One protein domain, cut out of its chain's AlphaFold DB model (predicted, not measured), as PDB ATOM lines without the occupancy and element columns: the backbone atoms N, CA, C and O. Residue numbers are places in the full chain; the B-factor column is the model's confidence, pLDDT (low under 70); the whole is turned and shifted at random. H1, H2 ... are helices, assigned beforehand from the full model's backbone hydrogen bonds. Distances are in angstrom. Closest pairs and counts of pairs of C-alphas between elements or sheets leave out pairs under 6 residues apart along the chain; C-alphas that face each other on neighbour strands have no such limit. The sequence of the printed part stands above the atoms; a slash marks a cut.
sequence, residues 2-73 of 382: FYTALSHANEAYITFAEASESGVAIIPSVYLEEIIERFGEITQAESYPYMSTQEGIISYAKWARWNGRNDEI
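Overview. This is residues 2 to 73 of the 382 residues of the protein "PD-(D/E)XK nuclease family protein" of Mesoaciditoga lauensis (UniProt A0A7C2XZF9). An open, stretched-out chain with three helices that do not pack together: short H1 and H2 lie at one end of the longest axis, and H3, the longest helix, lies at the other. Between H1 and H2, residues 8 to 29 run out as a long loop and fold back, and residues 40 to 52 then cross the length as a single strand of chain to H3. The printed part has 72 residues, with H1, H2 and H3 in that order and no named strand; its class is all helix, though under half of the residues, 31 of 72, are in named elements. It is extended, with a radius of gyration of the C-alphas of 18.0 A, and spans 51 by 28 by 20 A.

Arrangement. H1, residues 2 to 7, is apart from H2, residues 30 to 39. H3, residues 53 to 67, is apart from both. Residues 4 to 13, of which 4 to 7 belong to H1, stand free, as do residues 36 to 41, of which 36 to 39 belong to H2. In H1 and H2 every O i to N i+4 pair is within hydrogen-bond range; in H3 it is 10 of 11.

Along the chain. H1 begins at C-alpha 2 (49.247, -51.783, -5.174). H2 measures 14.4 A from C-alpha 30 (40.958, -56.300, -13.113) to C-alpha 39. H3 measures 20.1 A and ends at C-alpha 67 (38.148, -19.186, -37.333).

Size, cuts and confidence. The two C-alphas farthest apart, those of Thr 4 and Gly 68, are 52.6 A apart. The printed part has no cut, and the links H1 to H2 and H2 to H3 are long. Mean pLDDT of the printed part is 76.4; residues 21 to 23 and 41 to 51 are under 70.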
ATOM      1  N   PHE A   2      50.450 -52.634  -5.125       76.00
ATOM      2  CA  PHE A   2      49.247 -51.783  -5.174       76.00
ATOM      3  C   PHE A   2      48.394 -51.825  -3.886       76.00
ATOM      4  O   PHE A   2      48.179 -50.797  -3.251       76.00
ATOM      5  N   TYR A   3      48.003 -53.018  -3.424       80.75
ATOM      6  CA  TYR A   3      47.243 -53.176  -2.173       80.75
ATOM      7  C   TYR A   3      48.017 -52.735  -0.919       80.75
ATOM      8  O   TYR A   3      47.430 -52.209   0.024       80.75
ATOM      9  N   THR A   4      49.340 -52.902  -0.917       83.00
ATOM     10  CA  THR A   4      50.209 -52.426   0.166       83.00
ATOM     11  C   THR A   4      50.230 -50.897   0.211       83.00
ATOM     12  O   THR A   4      50.093 -50.319   1.285       83.00
ATOM     13  N   ALA A   5      50.322 -50.237  -0.948       77.44
ATOM     14  CA  ALA A   5      50.272 -48.779  -1.056       77.44
ATOM     15  C   ALA A   5      48.932 -48.210  -0.559       77.44
ATOM     16  O   ALA A   5      48.929 -47.233   0.186       77.44
ATOM     17  N   LEU A   6      47.810 -48.863  -0.888       80.12
ATOM     18  CA  LEU A   6      46.487 -48.475  -0.385       80.12
ATOM     19  C   LEU A   6      46.372 -48.619   1.140       80.12
ATOM     20  O   LEU A   6      45.771 -47.770   1.789       80.12
ATOM     21  N   SER A   7      46.981 -49.651   1.734       83.06
ATOM     22  CA  SER A   7      46.869 -49.920   3.179       83.06
ATOM     23  C   SER A   7      47.532 -48.873   4.087       83.06
ATOM     24  O   SER A   7      47.265 -48.844   5.286       83.06
ATOM     25  N   HIS A   8      48.384 -48.012   3.524       84.31
ATOM     26  CA  HIS A   8      49.065 -46.933   4.242       84.31
ATOM     27  C   HIS A   8      48.430 -45.549   4.026       84.31
ATOM     28  O   HIS A   8      48.906 -44.573   4.607       84.31
ATOM     29  N   ALA A   9      47.388 -45.445   3.197       81.56
ATOM     30  CA  ALA A   9      46.754 -44.180   2.849       81.56
ATOM     31  C   ALA A   9      45.458 -43.963   3.647       81.56
ATOM     32  O   ALA A   9      44.655 -44.878   3.806       81.56
ATOM     33  N   ASN A  10      45.237 -42.731   4.119       81.06
ATOM     34  CA  ASN A  10      43.957 -42.337   4.725       81.06
ATOM     35  C   ASN A  10      42.880 -42.068   3.658       81.06
ATOM     36  O   ASN A  10      41.702 -42.289   3.913       81.06
ATOM     37  N   GLU A  11      43.293 -41.614   2.471       80.44
ATOM     38  CA  GLU A  11      42.459 -41.400   1.285       80.44
ATOM     39  C   GLU A  11      43.252 -41.816   0.039       80.44
ATOM     40  O   GLU A  11      44.460 -41.574  -0.033       80.44
ATOM     41  N   ALA A  12      42.588 -42.433  -0.943       76.81
ATOM     42  CA  ALA A  12      43.212 -42.876  -2.186       76.81
ATOM     43  C   ALA A  12      42.367 -42.466  -3.399       76.81
ATOM     44  O   ALA A  12      41.173 -42.746  -3.455       76.81
ATOM     45  N   TYR A  13      43.018 -41.845  -4.383       77.44
ATOM     46  CA  TYR A  13      42.419 -41.460  -5.658       77.44
ATOM     47  C   TYR A  13      42.990 -42.365  -6.748       77.44
ATOM     48  O   TYR A  13      44.207 -42.435  -6.921       77.44
ATOM     49  N   ILE A  14      42.119 -43.080  -7.461       76.44
ATOM     50  CA  ILE A  14      42.515 -44.017  -8.516       76.44
ATOM     51  C   ILE A  14      42.049 -43.453  -9.853       76.44
ATOM     52  O   ILE A  14      40.865 -43.194 -10.045       76.44
ATOM     53  N   THR A  15      42.985 -43.276 -10.778       73.88
ATOM     54  CA  THR A  15      42.721 -42.753 -12.123       73.88
ATOM     55  C   THR A  15      43.190 -43.754 -13.170       73.88
ATOM     56  O   THR A  15      44.282 -44.307 -13.045       73.88
ATOM     57  N   PHE A  16      42.406 -43.944 -14.229       74.19
ATOM     58  CA  PHE A  16      42.813 -44.699 -15.412       74.19
ATOM     59  C   PHE A  16      42.374 -43.949 -16.674       74.19
ATOM     60  O   PHE A  16      41.431 -43.161 -16.635       74.19
ATOM     61  N   ALA A  17      43.078 -44.157 -17.786       72.69
ATOM     62  CA  ALA A  17      42.677 -43.582 -19.064       72.69
ATOM     63  C   ALA A  17      41.514 -44.393 -19.649       72.69
ATOM     64  O   ALA A  17      41.636 -45.607 -19.783       72.69
ATOM     65  N   GLU A  18      40.421 -43.731 -20.032       70.69
ATOM     66  CA  GLU A  18      39.258 -44.386 -20.655       70.69
ATOM     67  C   GLU A  18      39.452 -44.633 -22.160       70.69
ATOM     68  O   GLU A  18      38.780 -45.484 -22.743       70.69
ATOM     69  N   ALA A  19      40.382 -43.915 -22.801       73.38
ATOM     70  CA  ALA A  19      40.698 -44.076 -24.216       73.38
ATOM     71  C   ALA A  19      42.149 -43.689 -24.553       73.38
ATOM     72  O   ALA A  19      42.783 -42.917 -23.831       73.38
ATOM     73  N   SER A  20      42.663 -44.211 -25.670       71.88
ATOM     74  CA  SER A  20      43.929 -43.780 -26.279       71.88
ATOM     75  C   SER A  20      43.814 -42.390 -26.925       71.88
ATOM     76  O   SER A  20      42.712 -41.901 -27.173       71.88
ATOM     77  N   GLU A  21      44.947 -41.790 -27.316       63.50
ATOM     78  CA  GLU A  21      44.971 -40.547 -28.121       63.50
ATOM     79  C   GLU A  21      44.180 -40.660 -29.437       63.50
ATOM     80  O   GLU A  21      43.662 -39.673 -29.953       63.50
ATOM     81  N   SER A  22      44.055 -41.876 -29.978       67.12
ATOM     82  CA  SER A  22      43.280 -42.184 -31.183       67.12
ATOM     83  C   SER A  22      41.798 -42.491 -30.918       67.12
ATOM     84  O   SER A  22      41.081 -42.851 -31.850       67.12
ATOM     85  N   GLY A  23      41.328 -42.363 -29.672       67.06
ATOM     86  CA  GLY A  23      39.933 -42.590 -29.284       67.06
ATOM     87  C   GLY A  23      39.541 -44.061 -29.121       67.06
ATOM     88  O   GLY A  23      38.354 -44.378 -29.100       67.06
ATOM     89  N   VAL A  24      40.509 -44.979 -29.017       75.50
ATOM     90  CA  VAL A  24      40.231 -46.402 -28.763       75.50
ATOM     91  C   VAL A  24      39.966 -46.594 -27.277       75.50
ATOM     92  O   VAL A  24      40.823 -46.254 -26.468       75.50
ATOM     93  N   ALA A  25      38.808 -47.158 -26.928       75.12
ATOM     94  CA  ALA A  25      38.435 -47.413 -25.540       75.12
ATOM     95  C   ALA A  25      39.447 -48.341 -24.848       75.12
ATOM     96  O   ALA A  25      39.807 -49.396 -25.377       75.12
ATOM     97  N   ILE A  26      39.892 -47.947 -23.657       78.25
ATOM     98  CA  ILE A  26      40.794 -48.727 -22.815       78.25
ATOM     99  C   ILE A  26      39.955 -49.407 -21.736       78.25
ATOM    100  O   ILE A  26      39.181 -48.772 -21.025       78.25
ATOM    101  N   ILE A  27      40.109 -50.725 -21.634       77.56
ATOM    102  CA  ILE A  27      39.391 -51.532 -20.651       77.56
ATOM    103  C   ILE A  27      40.064 -51.344 -19.281       77.56
ATOM    104  O   ILE A  27      41.298 -51.406 -19.207       77.56
ATOM    105  N   PRO A  28      39.290 -51.132 -18.202       75.69
ATOM    106  CA  PRO A  28      39.815 -51.108 -16.846       75.69
ATOM    107  C   PRO A  28      40.659 -52.341 -16.518       75.69
ATOM    108  O   PRO A  28      40.398 -53.448 -16.983       75.69
ATOM    109  N   SER A  29      41.670 -52.170 -15.666       81.88
ATOM    110  CA  SER A  29      42.378 -53.329 -15.119       81.88
ATOM    111  C   SER A  29      41.474 -54.102 -14.157       81.88
ATOM    112  O   SER A  29      40.691 -53.488 -13.432       81.88
ATOM    113  N   VAL A  30      41.679 -55.418 -14.053       80.56
ATOM    114  CA  VAL A  30      40.958 -56.300 -13.113       80.56
ATOM    115  C   VAL A  30      41.033 -55.794 -11.661       80.56
ATOM    116  O   VAL A  30      40.073 -55.906 -10.910       80.56
ATOM    117  N   TYR A  31      42.133 -55.138 -11.273       81.19
ATOM    118  CA  TYR A  31      42.285 -54.540  -9.941       81.19
ATOM    119  C   TYR A  31      41.303 -53.395  -9.660       81.19
ATOM    120  O   TYR A  31      40.939 -53.169  -8.509       81.19
ATOM    121  N   LEU A  32      40.891 -52.649 -10.691       77.94
ATOM    122  CA  LEU A  32      39.907 -51.577 -10.540       77.94
ATOM    123  C   LEU A  32      38.504 -52.166 -10.361       77.94
ATOM    124  O   LEU A  32      37.755 -51.689  -9.513       77.94
ATOM    125  N   GLU A  33      38.186 -53.226 -11.105       76.94
ATOM    126  CA  GLU A  33      36.925 -53.964 -10.974       76.94
ATOM    127  C   GLU A  33      36.776 -54.558  -9.564       76.94
ATOM    128  O   GLU A  33      35.757 -54.328  -8.913       76.94
ATOM    129  N   GLU A  34      37.823 -55.211  -9.041       81.50
ATOM    130  CA  GLU A  34      37.850 -55.753  -7.672       81.50
ATOM    131  C   GLU A  34      37.639 -54.670  -6.598       81.50
ATOM    132  O   GLU A  34      36.993 -54.912  -5.575       81.50
ATOM    133  N   ILE A  35      38.177 -53.462  -6.803       78.69
ATOM    134  CA  ILE A  35      38.006 -52.340  -5.870       78.69
ATOM    135  C   ILE A  35      36.581 -51.786  -5.924       78.69
ATOM    136  O   ILE A  35      35.991 -51.567  -4.864       78.69
ATOM    137  N   ILE A  36      36.020 -51.593  -7.121       76.12
ATOM    138  CA  ILE A  36      34.629 -51.145  -7.307       76.12
ATOM    139  C   ILE A  36      33.669 -52.113  -6.610       76.12
ATOM    140  O   ILE A  36      32.797 -51.692  -5.850       76.12
ATOM    141  N   GLU A  37      33.856 -53.416  -6.833       78.50
ATOM    142  CA  GLU A  37      33.002 -54.460  -6.266       78.50
ATOM    143  C   GLU A  37      33.076 -54.493  -4.732       78.50
ATOM    144  O   GLU A  37      32.069 -54.706  -4.053       78.50
ATOM    145  N   ARG A  38      34.264 -54.247  -4.167       78.06
ATOM    146  CA  ARG A  38      34.507 -54.373  -2.727       78.06
ATOM    147  C   ARG A  38      34.151 -53.132  -1.912       78.06
ATOM    148  O   ARG A  38      33.782 -53.280  -0.747       78.06
ATOM    149  N   PHE A  39      34.299 -51.937  -2.477       73.38
ATOM    150  CA  PHE A  39      34.144 -50.676  -1.741       73.38
ATOM    151  C   PHE A  39      32.884 -49.876  -2.114       73.38
ATOM    152  O   PHE A  39      32.570 -48.913  -1.417       73.38
ATOM    153  N   GLY A  40      32.104 -50.310  -3.110       70.62
ATOM    154  CA  GLY A  40      30.827 -49.675  -3.458       70.62
ATOM    155  C   GLY A  40      30.992 -48.316  -4.145       70.62
ATOM    156  O   GLY A  40      32.012 -48.090  -4.787       70.62
ATOM    157  N   GLU A  41      29.963 -47.453  -4.053       57.12
ATOM    158  CA  GLU A  41      29.821 -46.179  -4.789       57.12
ATOM    159  C   GLU A  41      31.111 -45.347  -4.805       57.12
ATOM    160  O   GLU A  41      31.386 -44.535  -3.922       57.12
ATOM    161  N   ILE A  42      31.890 -45.528  -5.871       60.72
ATOM    162  CA  ILE A  42      32.925 -44.588  -6.263       60.72
ATOM    163  C   ILE A  42      32.180 -43.328  -6.679       60.72
ATOM    164  O   ILE A  42      31.335 -43.380  -7.578       60.72
ATOM    165  N   THR A  43      32.458 -42.207  -6.013       59.53
ATOM    166  CA  THR A  43      31.990 -40.887  -6.442       59.53
ATOM    167  C   THR A  43      32.220 -40.789  -7.944       59.53
ATOM    168  O   THR A  43      33.350 -41.016  -8.382       59.53
ATOM    169  N   GLN A  44      31.155 -40.558  -8.724       54.62
ATOM    170  CA  GLN A  44      31.226 -40.548 -10.188       54.62
ATOM    171  C   GLN A  44      32.471 -39.775 -10.614       54.62
ATOM    172  O   GLN A  44      32.638 -38.626 -10.202       54.62
ATOM    173  N   ALA A  45      33.354 -40.435 -11.367       55.25
ATOM    174  CA  ALA A  45      34.575 -39.819 -11.845       55.25
ATOM    175  C   ALA A  45      34.196 -38.511 -12.540       55.25
ATOM    176  O   ALA A  45      33.486 -38.519 -13.549       55.25
ATOM    177  N   GLU A  46      34.624 -37.378 -11.984       55.31
ATOM    178  CA  GLU A  46      34.614 -36.152 -12.760       55.31
ATOM    179  C   GLU A  46      35.527 -36.426 -13.951       55.31
ATOM    180  O   GLU A  46      36.701 -36.761 -13.784       55.31
ATOM    181  N   SER A  47      34.958 -36.383 -15.157       53.75
ATOM    182  CA  SER A  47      35.739 -36.492 -16.381       53.75
ATOM    183  C   SER A  47      36.720 -35.330 -16.375       53.75
ATOM    184  O   SER A  47      36.347 -34.179 -16.620       53.75
ATOM    185  N   TYR A  48      37.970 -35.618 -16.021       54.50
ATOM    186  CA  TYR A  48      39.027 -34.637 -16.136       54.50
ATOM    187  C   TYR A  48      39.226 -34.406 -17.631       54.50
ATOM    188  O   TYR A  48      39.510 -35.363 -18.359       54.50
ATOM    189  N   PRO A  49      39.045 -33.170 -18.126       57.16
ATOM    190  CA  PRO A  49      39.344 -32.892 -19.517       57.16
ATOM    191  C   PRO A  49      40.791 -33.312 -19.795       57.16
ATOM    192  O   PRO A  49      41.676 -33.083 -18.971       57.16
ATOM    193  N   TYR A  50      41.043 -33.881 -20.979       62.72
ATOM    194  CA  TYR A  50      42.386 -34.256 -21.459       62.72
ATOM    195  C   TYR A  50      43.400 -33.092 -21.458       62.72
ATOM    196  O   TYR A  50      44.569 -33.281 -21.777       62.72
ATOM    197  N   MET A  51      42.945 -31.882 -21.136       69.81
ATOM    198  CA  MET A  51      43.722 -30.664 -21.037       69.81
ATOM    199  C   MET A  51      43.239 -29.834 -19.846       69.81
ATOM    200  O   MET A  51      42.039 -29.748 -19.577       69.81
ATOM    201  N   SER A  52      44.159 -29.157 -19.171       81.62
ATOM    202  CA  SER A  52      43.809 -28.144 -18.177       81.62
ATOM    203  C   SER A  52      42.970 -27.022 -18.805       81.62
ATOM    204  O   SER A  52      43.058 -26.737 -20.003       81.62
ATOM    205  N   THR A  53      42.190 -26.306 -17.991       80.56
ATOM    206  CA  THR A  53      41.441 -25.124 -18.453       80.56
ATOM    207  C   THR A  53      42.357 -24.112 -19.146       80.56
ATOM    208  O   THR A  53      41.983 -23.530 -20.160       80.56
ATOM    209  N   GLN A  54      43.582 -23.937 -18.644       82.12
ATOM    210  CA  GLN A  54      44.571 -23.038 -19.234       82.12
ATOM    211  C   GLN A  54      44.994 -23.488 -20.639       82.12
ATOM    212  O   GLN A  54      45.017 -22.672 -21.563       82.12
ATOM    213  N   GLU A  55      45.287 -24.773 -20.832       83.25
ATOM    214  CA  GLU A  55      45.619 -25.327 -22.149       83.25
ATOM    215  C   GLU A  55      44.435 -25.238 -23.115       83.25
ATOM    216  O   GLU A  55      44.630 -24.940 -24.299       83.25
ATOM    217  N   GLY A  56      43.211 -25.432 -22.614       85.19
ATOM    218  CA  GLY A  56      41.974 -25.254 -23.374       85.19
ATOM    219  C   GLY A  56      41.798 -23.819 -23.861       85.19
ATOM    220  O   GLY A  56      41.586 -23.597 -25.053       85.19
ATOM    221  N   ILE A  57      41.997 -22.839 -22.975       86.44
ATOM    222  CA  ILE A  57      41.959 -21.410 -23.314       86.44
ATOM    223  C   ILE A  57      43.023 -21.070 -24.363       86.44
ATOM    224  O   ILE A  57      42.721 -20.386 -25.341       86.44
ATOM    225  N   ILE A  58      44.262 -21.547 -24.197       85.44
ATOM    226  CA  ILE A  58      45.356 -21.279 -25.144       85.44
ATOM    227  C   ILE A  58      45.053 -21.893 -26.513       85.44
ATOM    228  O   ILE A  58      45.218 -21.231 -27.542       85.44
ATOM    229  N   SER A  59      44.596 -23.144 -26.540       86.88
ATOM    230  CA  SER A  59      44.261 -23.853 -27.778       86.88
ATOM    231  C   SER A  59      43.096 -23.182 -28.497       86.88
ATOM    232  O   SER A  59      43.183 -22.915 -29.698       86.88
ATOM    233  N   TYR A  60      42.054 -22.803 -27.754       87.44
ATOM    234  CA  TYR A  60      40.944 -22.030 -28.288       87.44
ATOM    235  C   TYR A  60      41.408 -20.669 -28.821       87.44
ATOM    236  O   TYR A  60      41.054 -20.310 -29.937       87.44
ATOM    237  N   ALA A  61      42.253 -19.929 -28.099       83.31
ATOM    238  CA  ALA A  61      42.751 -18.631 -28.554       83.31
ATOM    239  C   ALA A  61      43.557 -18.731 -29.863       83.31
ATOM    240  O   ALA A  61      43.417 -17.871 -30.740       83.31
ATOM    241  N   LYS A  62      44.367 -19.789 -30.021       85.62
ATOM    242  CA  LYS A  62      45.093 -20.094 -31.266       85.62
ATOM    243  C   LYS A  62      44.135 -20.421 -32.413       85.62
ATOM    244  O   LYS A  62      44.325 -19.920 -33.519       85.62
ATOM    245  N   TRP A  63      43.100 -21.219 -32.152       86.81
ATOM    246  CA  TRP A  63      42.079 -21.578 -33.138       86.81
ATOM    247  C   TRP A  63      41.217 -20.374 -33.550       86.81
ATOM    248  O   TRP A  63      41.084 -20.081 -34.740       86.81
ATOM    249  N   ALA A  64      40.705 -19.619 -32.577       85.75
ATOM    250  CA  ALA A  64      39.812 -18.478 -32.769       85.75
ATOM    251  C   ALA A  64      40.473 -17.323 -33.533       85.75
ATOM    252  O   ALA A  64      39.804 -16.473 -34.118       85.75
ATOM    253  N   ARG A  65      41.811 -17.283 -33.566       85.00
ATOM    254  CA  ARG A  65      42.559 -16.356 -34.419       85.00
ATOM    255  C   ARG A  65      42.248 -16.514 -35.900       85.00
ATOM    256  O   ARG A  65      42.313 -15.508 -36.599       85.00
ATOM    257  N   TRP A  66      41.957 -17.723 -36.363       87.75
ATOM    258  CA  TRP A  66      41.779 -18.019 -37.786       87.75
ATOM    259  C   TRP A  66      40.349 -18.416 -38.151       87.75
ATOM    260  O   TRP A  66      40.032 -18.500 -39.331       87.75
ATOM    261  N   ASN A  67      39.505 -18.669 -37.150       86.25
ATOM    262  CA  ASN A  67      38.148 -19.186 -37.333       86.25
ATOM    263  C   ASN A  67      37.072 -18.285 -36.703       86.25
ATOM    264  O   ASN A  67      35.899 -18.646 -36.671       86.25
ATOM    265  N   GLY A  68      37.461 -17.117 -36.193       82.06
ATOM    266  CA  GLY A  68      36.588 -16.209 -35.465       82.06
ATOM    267  C   GLY A  68      36.330 -16.653 -34.025       82.06
ATOM    268  O   GLY A  68      36.851 -17.656 -33.538       82.06
ATOM    269  N   ARG A  69      35.531 -15.857 -33.308       83.81
ATOM    270  CA  ARG A  69      35.155 -16.129 -31.914       83.81
ATOM    271  C   ARG A  69      33.865 -16.941 -31.852       83.81
ATOM    272  O   ARG A  69      32.938 -16.683 -32.613       83.81
ATOM    273  N   ASN A  70      33.804 -17.882 -30.916       86.06
ATOM    274  CA  ASN A  70      32.653 -18.728 -30.639       86.06
ATOM    275  C   ASN A  70      32.180 -18.502 -29.191       86.06
ATOM    276  O   ASN A  70      32.888 -18.841 -28.242       86.06
ATOM    277  N   ASP A  71      30.976 -17.947 -29.037       87.06
ATOM    278  CA  ASP A  71      30.414 -17.580 -27.729       87.06
ATOM    279  C   ASP A  71      30.126 -18.792 -26.831       87.06
ATOM    280  O   ASP A  71      30.224 -18.689 -25.610       87.06
ATOM    281  N   GLU A  72      29.816 -19.954 -27.409       87.38
ATOM    282  CA  GLU A  72      29.582 -21.180 -26.645       87.38
ATOM    283  C   GLU A  72      30.880 -21.672 -25.996       87.38
ATOM    284  O   GLU A  72      30.916 -21.962 -24.800       87.38
ATOM    285  N   ILE A  73      31.965 -21.728 -26.773       85.88
ATOM    286  CA  ILE A  73      33.276 -22.166 -26.277       85.88
ATOM    287  C   ILE A  73      33.827 -21.159 -25.261       85.88
ATOM    288  O   ILE A  73      34.340 -21.553 -24.214       85.88
TER     289      ILE A  73